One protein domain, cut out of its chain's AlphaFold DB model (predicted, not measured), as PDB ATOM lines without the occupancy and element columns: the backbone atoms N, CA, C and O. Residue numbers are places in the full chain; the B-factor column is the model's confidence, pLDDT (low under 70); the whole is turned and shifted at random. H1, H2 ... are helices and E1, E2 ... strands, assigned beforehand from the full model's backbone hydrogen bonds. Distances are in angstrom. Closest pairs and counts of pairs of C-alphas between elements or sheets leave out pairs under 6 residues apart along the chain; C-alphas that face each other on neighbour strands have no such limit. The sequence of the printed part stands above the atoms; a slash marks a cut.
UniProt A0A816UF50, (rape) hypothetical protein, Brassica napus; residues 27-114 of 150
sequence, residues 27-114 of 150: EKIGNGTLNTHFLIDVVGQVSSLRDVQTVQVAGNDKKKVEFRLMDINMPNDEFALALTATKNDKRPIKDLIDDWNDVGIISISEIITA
ATOM      1  N   GLU A  27     -11.058  16.782  57.749       85.88
ATOM      2  CA  GLU A  27      -9.637  17.079  57.537       85.88
ATOM      3  C   GLU A  27      -8.778  15.804  57.567       85.88
ATOM      4  O   GLU A  27      -7.953  15.602  56.677       85.88
ATOM      5  N   LYS A  28      -9.014  14.908  58.538       84.81
ATOM      6  CA  LYS A  28      -8.264  13.647  58.678       84.81
ATOM      7  C   LYS A  28      -8.524  12.667  57.535       84.81
ATOM      8  O   LYS A  28      -7.662  11.855  57.202       84.81
ATOM      9  N   ILE A  29      -9.716  12.734  56.948       86.56
ATOM     10  CA  ILE A  29     -10.074  11.931  55.779       86.56
ATOM     11  C   ILE A  29      -9.390  12.517  54.538       86.56
ATOM     12  O   ILE A  29      -8.713  11.800  53.804       86.56
ATOM     13  N   GLY A  30      -9.519  13.829  54.323       81.31
ATOM     14  CA  GLY A  30      -8.987  14.520  53.147       81.31
ATOM     15  C   GLY A  30      -7.459  14.553  53.074       81.31
ATOM     16  O   GLY A  30      -6.904  14.513  51.979       81.31
ATOM     17  N   ASN A  31      -6.774  14.589  54.219       83.69
ATOM     18  CA  ASN A  31      -5.311  14.559  54.282       83.69
ATOM     19  C   ASN A  31      -4.720  13.133  54.266       83.69
ATOM     20  O   ASN A  31      -3.499  12.991  54.244       83.69
ATOM     21  N   GLY A  32      -5.564  12.092  54.289       80.75
ATOM     22  CA  GLY A  32      -5.135  10.692  54.244       80.75
ATOM     23  C   GLY A  32      -4.383  10.211  55.490       80.75
ATOM     24  O   GLY A  32      -3.612   9.261  55.402       80.75
ATOM     25  N   THR A  33      -4.566  10.859  56.645       85.38
ATOM     26  CA  THR A  33      -3.900  10.456  57.904       85.38
ATOM     27  C   THR A  33      -4.547   9.247  58.577       85.38
ATOM     28  O   THR A  33      -3.948   8.641  59.465       85.38
ATOM     29  N   LEU A  34      -5.769   8.895  58.176       83.19
ATOM     30  CA  LEU A  34      -6.453   7.694  58.639       83.19
ATOM     31  C   LEU A  34      -5.902   6.450  57.942       83.19
ATOM     32  O   LEU A  34      -5.503   6.490  56.780       83.19
ATOM     33  N   ASN A  35      -5.922   5.320  58.647       80.81
ATOM     34  CA  ASN A  35      -5.534   4.046  58.062       80.81
ATOM     35  C   ASN A  35      -6.585   3.595  57.036       80.81
ATOM     36  O   ASN A  35      -7.696   3.215  57.401       80.81
ATOM     37  N   THR A  36      -6.210   3.594  55.760       75.56
ATOM     38  CA  THR A  36      -7.086   3.241  54.635       75.56
ATOM     39  C   THR A  36      -7.373   1.741  54.509       75.56
ATOM     40  O   THR A  36      -8.149   1.356  53.640       75.56
ATOM     41  N   HIS A  37      -6.770   0.892  55.349       77.50
ATOM     42  CA  HIS A  37      -7.080  -0.542  55.419       77.50
ATOM     43  C   HIS A  37      -8.371  -0.833  56.205       77.50
ATOM     44  O   HIS A  37      -8.844  -1.967  56.200       77.50
ATOM     45  N   PHE A  38      -8.951   0.172  56.871       79.94
ATOM     46  CA  PHE A  38     -10.225   0.066  57.582       79.94
ATOM     47  C   PHE A  38     -11.310   0.915  56.912       79.94
ATOM     48  O   PHE A  38     -11.024   1.923  56.263       79.94
ATOM     49  N   LEU A  39     -12.571   0.513  57.090       85.06
ATOM     50  CA  LEU A  39     -13.718   1.331  56.696       85.06
ATOM     51  C   LEU A  39     -13.803   2.578  57.588       85.06
ATOM     52  O   LEU A  39     -13.481   2.527  58.773       85.06
ATOM     53  N   ILE A  40     -14.229   3.695  56.998       84.81
ATOM     54  CA  ILE A  40     -14.351   4.993  57.667       84.81
ATOM     55  C   ILE A  40     -15.832   5.367  57.722       84.81
ATOM     56  O   ILE A  40     -16.470   5.470  56.671       84.81
ATOM     57  N   ASP A  41     -16.362   5.619  58.921       87.50
ATOM     58  CA  ASP A  41     -17.724   6.128  59.080       87.50
ATOM     59  C   ASP A  41     -17.753   7.642  58.855       87.50
ATOM     60  O   ASP A  41     -16.905   8.380  59.350       87.50
ATOM     61  N   VAL A  42     -18.744   8.135  58.112       86.94
ATOM     62  CA  VAL A  42     -18.860   9.563  57.784       86.94
ATOM     63  C   VAL A  42     -20.293  10.025  58.011       86.94
ATOM     64  O   VAL A  42     -21.237   9.402  57.527       86.94
ATOM     65  N   VAL A  43     -20.451  11.149  58.711       86.75
ATOM     66  CA  VAL A  43     -21.738  11.820  58.926       86.75
ATOM     67  C   VAL A  43     -21.597  13.310  58.633       86.75
ATOM     68  O   VAL A  43     -20.591  13.927  58.968       86.75
ATOM     69  N   GLY A  44     -22.600  13.893  57.983       87.00
ATOM     70  CA  GLY A  44     -22.614  15.314  57.655       87.00
ATOM     71  C   GLY A  44     -23.924  15.750  57.013       87.00
ATOM     72  O   GLY A  44     -24.715  14.921  56.553       87.00
ATOM     73  N   GLN A  45     -24.159  17.060  56.973       88.00
ATOM     74  CA  GLN A  45     -25.308  17.643  56.284       88.00
ATOM     75  C   GLN A  45     -25.014  17.759  54.787       88.00
ATOM     76  O   GLN A  45     -23.991  18.310  54.402       88.00
ATOM     77  N   VAL A  46     -25.918  17.302  53.921       89.12
ATOM     78  CA  VAL A  46     -25.750  17.478  52.470       89.12
ATOM     79  C   VAL A  46     -25.875  18.962  52.108       89.12
ATOM     80  O   VAL A  46     -26.953  19.535  52.257       89.12
ATOM     81  N   SER A  47     -24.796  19.577  51.616       87.69
ATOM     82  CA  SER A  47     -24.782  20.989  51.194       87.69
ATOM     83  C   SER A  47     -25.008  21.171  49.696       87.69
ATOM     84  O   SER A  47     -25.584  22.164  49.255       87.69
ATOM     85  N   SER A  48     -24.588  20.195  48.895       87.12
ATOM     86  CA  SER A  48     -24.732  20.220  47.442       87.12
ATOM     87  C   SER A  48     -24.948  18.810  46.918       87.12
ATOM     88  O   SER A  48     -24.265  17.886  47.346       87.12
ATOM     89  N   LEU A  49     -25.869  18.647  45.971       91.25
ATOM     90  CA  LEU A  49     -26.134  17.395  45.270       91.25
ATOM     91  C   LEU A  49     -26.116  17.674  43.766       91.25
ATOM     92  O   LEU A  49     -26.755  18.620  43.305       91.25
ATOM     93  N   ARG A  50     -25.365  16.875  43.007       85.62
ATOM     94  CA  ARG A  50     -25.281  16.977  41.546       85.62
ATOM     95  C   ARG A  50     -26.233  16.000  40.869       85.62
ATOM     96  O   ARG A  50     -26.697  15.037  41.476       85.62
ATOM     97  N   ASP A  51     -26.468  16.232  39.582       88.56
ATOM     98  CA  ASP A  51     -27.252  15.326  38.751       88.56
ATOM     99  C   ASP A  51     -26.622  13.932  38.658       88.56
ATOM    100  O   ASP A  51     -25.401  13.750  38.734       88.56
ATOM    101  N   VAL A  52     -27.483  12.935  38.446       89.00
ATOM    102  CA  VAL A  52     -27.069  11.555  38.199       89.00
ATOM    103  C   VAL A  52     -26.343  11.481  36.859       89.00
ATOM    104  O   VAL A  52     -26.912  11.753  35.805       89.00
ATOM    105  N   GLN A  53     -25.097  11.032  36.900       84.94
ATOM    106  CA  GLN A  53     -24.264  10.790  35.731       84.94
ATOM    107  C   GLN A  53     -24.186   9.291  35.437       84.94
ATOM    108  O   GLN A  53     -24.296   8.462  36.340       84.94
ATOM    109  N   THR A  54     -23.972   8.929  34.174       87.56
ATOM    110  CA  THR A  54     -23.660   7.546  33.784       87.56
ATOM    111  C   THR A  54     -22.175   7.455  33.465       87.56
ATOM    112  O   THR A  54     -21.674   8.217  32.643       87.56
ATOM    113  N   VAL A  55     -21.468   6.550  34.140       86.19
ATOM    114  CA  VAL A  55     -20.030   6.313  33.978       86.19
ATOM    115  C   VAL A  55     -19.781   4.858  33.589       86.19
ATOM    116  O   VAL A  55     -20.427   3.948  34.105       86.19
ATOM    117  N   GLN A  56     -18.832   4.632  32.685       83.62
ATOM    118  CA  GLN A  56     -18.438   3.295  32.242       83.62
ATOM    119  C   GLN A  56     -17.380   2.710  33.184       83.62
ATOM    120  O   GLN A  56     -16.315   3.295  33.367       83.62
ATOM    121  N   VAL A  57     -17.662   1.548  33.780       79.56
ATOM    122  CA  VAL A  57     -16.747   0.841  34.694       79.56
ATOM    123  C   VAL A  57     -16.681  -0.631  34.303       79.56
ATOM    124  O   VAL A  57     -17.688  -1.340  34.365       79.56
ATOM    125  N   ALA A  58     -15.494  -1.102  33.908       78.44
ATOM    126  CA  ALA A  58     -15.268  -2.475  33.436       78.44
ATOM    127  C   ALA A  58     -16.266  -2.908  32.335       78.44
ATOM    128  O   ALA A  58     -16.829  -4.011  32.379       78.44
ATOM    129  N   GLY A  59     -16.534  -1.998  31.389       78.81
ATOM    130  CA  GLY A  59     -17.454  -2.194  30.261       78.81
ATOM    131  C   GLY A  59     -18.942  -2.192  30.622       78.81
ATOM    132  O   GLY A  59     -19.754  -2.634  29.815       78.81
ATOM    133  N   ASN A  60     -19.310  -1.760  31.832       79.75
ATOM    134  CA  ASN A  60     -20.701  -1.623  32.250       79.75
ATOM    135  C   ASN A  60     -21.033  -0.172  32.594       79.75
ATOM    136  O   ASN A  60     -20.306   0.468  33.357       79.75
ATOM    137  N   ASP A  61     -22.204   0.285  32.153       82.19
ATOM    138  CA  ASP A  61     -22.786   1.540  32.619       82.19
ATOM    139  C   ASP A  61     -23.175   1.448  34.098       82.19
ATOM    140  O   ASP A  61     -23.956   0.579  34.516       82.19
ATOM    141  N   LYS A  62     -22.646   2.383  34.887       85.81
ATOM    142  CA  LYS A  62     -22.995   2.604  36.290       85.81
ATOM    143  C   LYS A  62     -23.502   4.025  36.477       85.81
ATOM    144  O   LYS A  62     -22.931   4.974  35.951       85.81
ATOM    145  N   LYS A  63     -24.563   4.179  37.269       85.69
ATOM    146  CA  LYS A  63     -25.034   5.502  37.688       85.69
ATOM    147  C   LYS A  63     -24.166   6.003  38.841       85.69
ATOM    148  O   LYS A  63     -23.884   5.242  39.765       85.69
ATOM    149  N   LYS A  64     -23.757   7.264  38.788       89.94
ATOM    150  CA  LYS A  64     -22.954   7.957  39.798       89.94
ATOM    151  C   LYS A  64     -23.649   9.264  40.170       89.94
ATOM    152  O   LYS A  64     -24.130   9.966  39.288       89.94
ATOM    153  N   VAL A  65     -23.674   9.597  41.453       89.50
ATOM    154  CA  VAL A  65     -24.109  10.904  41.967       89.50
ATOM    155  C   VAL A  65     -22.986  11.465  42.818       89.50
ATOM    156  O   VAL A  65     -22.420  10.747  43.637       89.50
ATOM    157  N   GLU A  66     -22.665  12.737  42.626       87.94
ATOM    158  CA  GLU A  66     -21.699  13.466  43.449       87.94
ATOM    159  C   GLU A  66     -22.440  14.432  44.366       87.94
ATOM    160  O   GLU A  66     -23.414  15.065  43.959       87.94
ATOM    161  N   PHE A  67     -21.976  14.556  45.599       90.25
ATOM    162  CA  PHE A  67     -22.558  15.445  46.593       90.25
ATOM    163  C   PHE A  67     -21.475  15.922  47.561       90.25
ATOM    164  O   PHE A  67     -20.358  15.400  47.582       90.25
ATOM    165  N   ARG A  68     -21.790  16.958  48.331       88.19
ATOM    166  CA  ARG A  68     -20.916  17.515  49.362       88.19
ATOM    167  C   ARG A  68     -21.599  17.412  50.713       88.19
ATOM    168  O   ARG A  68     -22.799  17.668  50.812       88.19
ATOM    169  N   LEU A  69     -20.830  17.028  51.720       90.00
ATOM    170  CA  LEU A  69     -21.234  17.031  53.115       90.00
ATOM    171  C   LEU A  69     -20.568  18.201  53.833       90.00
ATOM    172  O   LEU A  69     -19.378  18.417  53.646       90.00
ATOM    173  N   MET A  70     -21.316  18.913  54.665       85.31
ATOM    174  CA  MET A  70     -20.805  19.840  55.673       85.31
ATOM    175  C   MET A  70     -20.716  19.127  57.016       85.31
ATOM    176  O   MET A  70     -21.637  18.386  57.387       85.31
ATOM    177  N   ASP A  71     -19.619  19.353  57.735       82.88
ATOM    178  CA  ASP A  71     -19.447  18.801  59.074       82.88
ATOM    179  C   ASP A  71     -20.480  19.444  60.013       82.88
ATOM    180  O   ASP A  71     -20.678  20.662  60.025       82.88
ATOM    181  N   ILE A  72     -21.163  18.615  60.801       76.12
ATOM    182  CA  ILE A  72     -22.169  19.066  61.769       76.12
ATOM    183  C   ILE A  72     -21.564  19.938  62.882       76.12
ATOM    184  O   ILE A  72     -22.265  20.767  63.460       76.12
ATOM    185  N   ASN A  73     -20.272  19.765  63.167       75.00
ATOM    186  CA  ASN A  73     -19.525  20.487  64.194       75.00
ATOM    187  C   ASN A  73     -18.674  21.627  63.606       75.00
ATOM    188  O   ASN A  73     -18.324  22.558  64.333       75.00
ATOM    189  N   MET A  74     -18.352  21.578  62.308       72.44
ATOM    190  CA  MET A  74     -17.603  22.616  61.589       72.44
ATOM    191  C   MET A  74     -18.311  23.023  60.282       72.44
ATOM    192  O   MET A  74     -18.019  22.488  59.215       72.44
ATOM    193  N   PRO A  75     -19.189  24.043  60.314       65.88
ATOM    194  CA  PRO A  75     -20.021  24.417  59.164       65.88
ATOM    195  C   PRO A  75     -19.247  25.010  57.971       65.88
ATOM    196  O   PRO A  75     -19.852  25.296  56.943       65.88
ATOM    197  N   ASN A  76     -17.931  25.210  58.093       73.19
ATOM    198  CA  ASN A  76     -17.076  25.704  57.009       73.19
ATOM    199  C   ASN A  76     -16.287  24.587  56.302       73.19
ATOM    200  O   ASN A  76     -15.653  24.862  55.281       73.19
ATOM    201  N   ASP A  77     -16.337  23.354  56.813       77.31
ATOM    202  CA  ASP A  77     -15.603  22.223  56.254       77.31
ATOM    203  C   ASP A  77     -16.531  21.364  55.395       77.31
ATOM    204  O   ASP A  77     -17.406  20.647  55.889       77.31
ATOM    205  N   GLU A  78     -16.332  21.448  54.077       81.31
ATOM    206  CA  GLU A  78     -17.055  20.644  53.096       81.31
ATOM    207  C   GLU A  78     -16.216  19.474  52.578       81.31
ATOM    208  O   GLU A  78     -15.104  19.652  52.076       81.31
ATOM    209  N   PHE A  79     -16.803  18.281  52.590       84.44
ATOM    210  CA  PHE A  79     -16.202  17.059  52.075       84.44
ATOM    211  C   PHE A  79     -16.981  16.522  50.872       84.44
ATOM    212  O   PHE A  79     -18.198  16.348  50.923       84.44
ATOM    213  N   ALA A  80     -16.287  16.281  49.758       84.81
ATOM    214  CA  ALA A  80     -16.904  15.791  48.528       84.81
ATOM    215  C   ALA A  80     -16.957  14.258  48.509       84.81
ATOM    216  O   ALA A  80     -15.946  13.591  48.718       84.81
ATOM    217  N   LEU A  81     -18.127  13.709  48.190       84.56
ATOM    218  CA  LEU A  81     -18.375  12.275  48.097       84.56
ATOM    219  C   LEU A  81     -19.080  11.918  46.789       84.56
ATOM    220  O   LEU A  81     -19.747  12.740  46.156       84.56
ATOM    221  N   ALA A  82     -18.948  10.652  46.397       83.81
ATOM    222  CA  ALA A  82     -19.665  10.094  45.264       83.81
ATOM    223  C   ALA A  82     -20.315   8.763  45.636       83.81
ATOM    224  O   ALA A  82     -19.648   7.835  46.089       83.81
ATOM    225  N   LEU A  83     -21.615   8.652  45.382       82.81
ATOM    226  CA  LEU A  83     -22.344   7.392  45.447       82.81
ATOM    227  C   LEU A  83     -22.359   6.772  44.056       82.81
ATOM    228  O   LEU A  83     -22.668   7.439  43.066       82.81
ATOM    229  N   THR A  84     -22.055   5.479  43.976       76.62
ATOM    230  CA  THR A  84     -22.255   4.704  42.749       76.62
ATOM    231  C   THR A  84     -23.363   3.697  42.979       76.62
ATOM    232  O   THR A  84     -23.376   2.990  43.985       76.62
ATOM    233  N   ALA A  85     -24.317   3.646  42.053       69.00
ATOM    234  CA  ALA A  85     -25.378   2.666  42.114       69.00
ATOM    235  C   ALA A  85     -24.773   1.276  41.925       69.00
ATOM    236  O   ALA A  85     -24.221   0.926  40.874       69.00
ATOM    237  N   THR A  86     -24.910   0.469  42.959       57.41
ATOM    238  CA  THR A  86     -24.798  -0.970  42.882       57.41
ATOM    239  C   THR A  86     -26.082  -1.467  42.226       57.41
ATOM    240  O   THR A  86     -27.170  -1.280  42.758       57.41
ATOM    241  N   LYS A  87     -26.009  -2.040  41.018       50.78
ATOM    242  CA  LYS A  87     -27.193  -2.710  40.466       50.78
ATOM    243  C   LYS A  87     -27.616  -3.796  41.471       50.78
ATOM    244  O   LYS A  87     -26.753  -4.561  41.904       50.78
ATOM    245  N   ASN A  88     -28.908  -3.837  41.817       48.34
ATOM    246  CA  ASN A  88     -29.562  -4.948  42.530       48.34
ATOM    247  C   ASN A  88     -29.635  -6.224  41.675       48.34
ATOM    248  O   ASN A  88     -30.175  -7.240  42.106       48.34
ATOM    249  N   ASP A  89     -29.087  -6.185  40.460       42.84
ATOM    250  CA  ASP A  89     -28.788  -7.383  39.704       42.84
ATOM    251  C   ASP A  89     -27.877  -8.243  40.573       42.84
ATOM    252  O   ASP A  89     -26.807  -7.787  40.985       42.84
ATOM    253  N   LYS A  90     -28.317  -9.474  40.858       48.34
ATOM    254  CA  LYS A  90     -27.449 -10.562  41.309       48.34
ATOM    255  C   LYS A  90     -26.229 -10.521  40.403       48.34
ATOM    256  O   LYS A  90     -26.313 -10.948  39.256       48.34
ATOM    257  N   ARG A  91     -25.141  -9.900  40.846       40.59
ATOM    258  CA  ARG A  91     -23.957  -9.795  40.008       40.59
ATOM    259  C   ARG A  91     -23.415 -11.214  39.951       40.59
ATOM    260  O   ARG A  91     -23.069 -11.729  41.013       40.59
ATOM    261  N   PRO A  92     -23.292 -11.851  38.776       38.12
ATOM    262  CA  PRO A  92     -22.136 -12.699  38.624       38.12
ATOM    263  C   PRO A  92     -20.954 -11.752  38.819       38.12
ATOM    264  O   PRO A  92     -20.776 -10.775  38.081       38.12
ATOM    265  N   ILE A  93     -20.254 -11.952  39.931       41.59
ATOM    266  CA  ILE A  93     -18.927 -11.402  40.155       41.59
ATOM    267  C   ILE A  93     -18.162 -11.690  38.860       41.59
ATOM    268  O   ILE A  93     -18.176 -12.816  38.377       41.59
ATOM    269  N   LYS A  94     -17.636 -10.651  38.202       39.62
ATOM    270  CA  LYS A  94     -16.794 -10.873  37.028       39.62
ATOM    271  C   LYS A  94     -15.510 -11.505  37.549       39.62
ATOM    272  O   LYS A  94     -14.719 -10.804  38.174       39.62
ATOM    273  N   ASP A  95     -15.379 -12.801  37.304       48.25
ATOM    274  CA  ASP A  95     -14.184 -13.595  37.544       48.25
ATOM    275  C   ASP A  95     -13.000 -12.964  36.800       48.25
ATOM    276  O   ASP A  95     -13.020 -12.811  35.574       48.25
ATOM    277  N   LEU A  96     -11.979 -12.556  37.545       47.28
ATOM    278  CA  LEU A  96     -10.644 -12.356  37.005       47.28
ATOM    279  C   LEU A  96      -9.679 -12.965  38.028       47.28
ATOM    280  O   LEU A  96      -9.458 -12.369  39.078       47.28
ATOM    281  N   ILE A  97      -9.172 -14.149  37.665       46.25
ATOM    282  CA  ILE A  97      -8.457 -15.181  38.447       46.25
ATOM    283  C   ILE A  97      -9.436 -16.085  39.224       46.25
ATOM    284  O   ILE A  97      -9.921 -15.716  40.288       46.25
ATOM    285  N   ASP A  98     -10.049 -17.073  38.558       53.19
ATOM    286  CA  ASP A  98      -9.582 -18.430  38.159       53.19
ATOM    287  C   ASP A  98      -9.411 -19.396  39.338       53.19
ATOM    288  O   ASP A  98      -8.749 -19.092  40.322       53.19
ATOM    289  N   ASP A  99     -10.101 -20.533  39.203       59.94
ATOM    290  CA  ASP A  99     -10.264 -21.655  40.129       59.94
ATOM    291  C   ASP A  99      -9.293 -21.669  41.329       59.94
ATOM    292  O   ASP A  99      -8.089 -21.844  41.177       59.94
ATOM    293  N   TRP A 100      -9.823 -21.581  42.557       65.56
ATOM    294  CA  TRP A 100      -9.060 -21.691  43.817       65.56
ATOM    295  C   TRP A 100      -8.192 -22.968  43.903       65.56
ATOM    296  O   TRP A 100      -7.307 -23.078  44.756       65.56
ATOM    297  N   ASN A 101      -8.437 -23.954  43.032       72.25
ATOM    298  CA  ASN A 101      -7.586 -25.129  42.859       72.25
ATOM    299  C   ASN A 101      -6.211 -24.837  42.228       72.25
ATOM    300  O   ASN A 101      -5.285 -25.609  42.482       72.25
ATOM    301  N   ASP A 102      -6.061 -23.755  41.463       73.38
ATOM    302  CA  ASP A 102      -4.812 -23.393  40.777       73.38
ATOM    303  C   ASP A 102      -3.847 -22.599  41.675       73.38
ATOM    304  O   ASP A 102      -2.656 -22.480  41.372       73.38
ATOM    305  N   VAL A 103      -4.326 -22.109  42.824       76.56
ATOM    306  CA  VAL A 103      -3.483 -21.481  43.849       76.56
ATOM    307  C   VAL A 103      -2.648 -22.557  44.546       76.56
ATOM    308  O   VAL A 103      -3.160 -23.429  45.258       76.56
ATOM    309  N   GLY A 104      -1.330 -22.483  44.351       78.06
ATOM    310  CA  GLY A 104      -0.366 -23.389  44.967       78.06
ATOM    311  C   GLY A 104      -0.414 -23.354  46.497       78.06
ATOM    312  O   GLY A 104      -0.630 -22.310  47.114       78.06
ATOM    313  N   ILE A 105      -0.195 -24.515  47.122       83.31
ATOM    314  CA  ILE A 105      -0.039 -24.605  48.576       83.31
ATOM    315  C   ILE A 105       1.399 -24.232  48.924       83.31
ATOM    316  O   ILE A 105       2.325 -24.917  48.487       83.31
ATOM    317  N   ILE A 106       1.569 -23.201  49.745       84.06
ATOM    318  CA  ILE A 106       2.871 -22.757  50.247       84.06
ATOM    319  C   ILE A 106       2.976 -22.963  51.760       84.06
ATOM    320  O   ILE A 106       1.980 -23.106  52.477       84.06
ATOM    321  N   SER A 107       4.207 -23.018  52.254       86.81
ATOM    322  CA  SER A 107       4.518 -23.166  53.674       86.81
ATOM    323  C   SER A 107       4.534 -21.825  54.415       86.81
ATOM    324  O   SER A 107       4.774 -20.767  53.837       86.81
ATOM    325  N   ILE A 108       4.371 -21.871  55.742       88.06
ATOM    326  CA  ILE A 108       4.487 -20.678  56.600       88.06
ATOM    327  C   ILE A 108       5.879 -20.034  56.461       88.06
ATOM    328  O   ILE A 108       5.992 -18.811  56.461       88.06
ATOM    329  N   SER A 109       6.940 -20.828  56.282       85.94
ATOM    330  CA  SER A 109       8.288 -20.301  56.039       85.94
ATOM    331  C   SER A 109       8.397 -19.502  54.744       85.94
ATOM    332  O   SER A 109       9.072 -18.478  54.739       85.94
ATOM    333  N   GLU A 110       7.727 -19.934  53.673       85.19
ATOM    334  CA  GLU A 110       7.738 -19.219  52.391       85.19
ATOM    335  C   GLU A 110       7.006 -17.879  52.496       85.19
ATOM    336  O   GLU A 110       7.525 -16.876  52.008       85.19
ATOM    337  N   ILE A 111       5.884 -17.836  53.228       86.50
ATOM    338  CA  ILE A 111       5.154 -16.591  53.531       86.50
ATOM    339  C   ILE A 111       6.046 -15.601  54.280       86.50
ATOM    340  O   ILE A 111       6.112 -14.432  53.915       86.50
ATOM    341  N   ILE A 112       6.769 -16.062  55.304       86.44
ATOM    342  CA  ILE A 112       7.661 -15.198  56.095       86.44
ATOM    343  C   ILE A 112       8.775 -14.593  55.221       86.44
ATOM    344  O   ILE A 112       9.263 -13.501  55.509       86.44
ATOM    345  N   THR A 113       9.179 -15.286  54.153       86.88
ATOM    346  CA  THR A 113      10.222 -14.827  53.222       86.88
ATOM    347  C   THR A 113       9.699 -14.066  52.003       86.88
ATOM    348  O   THR A 113      10.508 -13.580  51.211       86.88
ATOM    349  N   ALA A 114       8.380 -13.962  51.828       84.88
ATOM    350  CA  ALA A 114       7.781 -13.307  50.673       84.88
ATOM    351  C   ALA A 114       8.053 -11.793  50.689       84.88
ATOM    352  O   ALA A 114       7.963 -11.130  51.720       84.88
TER     353      ALA A 114
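This is residues 27 to 114 of the 150 residues of the protein "(rape) hypothetical protein" of Brassica napus (UniProt A0A816UF50). A strongly twisted sheet of four antiparallel strands is built round the long strand E3, with E1 and E2 along different parts of one side of it and E4 along the other side. A long tail runs away from the sheet, its residues 95 to 114 sticking out and holding the short helix H2, while the loop of residues 31 to 39 stands free between the short helix H1 and E1. The printed part has 88 residues, with two named helices and four named strands in the order H1, E1, E2, E3, E4, H2. The class is mixed, helices and strands, with 38 residues, under half, in named elements. The whole is extended, with a radius of gyration of the C-alphas of 19.9 A, and flat, spanning 54 by 33 by 17 A.

H1, residues 27 to 30, is only just on the branched sheet, with 5 pairs of C-alphas within 10 A, and only grazes it. E1, residues 45 to 49, is an edge strand antiparallel to E3, residues 60 to 70, at 133 degrees; N 47 and O 68 are within hydrogen-bond range at 2.9 A. E2, residues 53 to 57, is apart from E1 and forms a hairpin with E3, antiparallel at 125 degrees, with N 55 and O 62 at 2.8 A. E1 is beside residues 67 to 70 of E3 and E2 beside residues 60 to 64, on one side of it. E4, residues 78 to 84, is on the other side and forms a second hairpin with E3, antiparallel at 159 degrees, with N 67 and O 81 at 2.9 A. E2, E3 and E4 form a meander, each strand the antiparallel neighbour of the one before. H2, residues 108 to 113, is not on the sheet. Every O i to N i+4 pair in H2 is within hydrogen-bond range, and H1 is too short for such a pair.

H1 begins at C-alpha 27, (-9.637, 17.079, 57.537). E1 measures 11.0 A from first to last C-alpha and E2 12.5 A. E3, the longest strand, measures 31.8 A, from C-alpha 60 at (-20.701, -1.623, 32.250) to C-alpha 70 at (-20.805, 19.840, 55.673). E4 measures 19.7 A. H2 ends at C-alpha 113, (10.222, -14.827, 53.222).

The two C-alphas farthest apart, those of Pro 75 and Ile 105, are 54.0 A apart. The printed part has no cut. The links from H1 to E1, 14 residues, and from E4 to H2, 23 residues, are long. The mean pLDDT of the printed part is 77.3, and residue 75 and residues 85 to 100 are under 70.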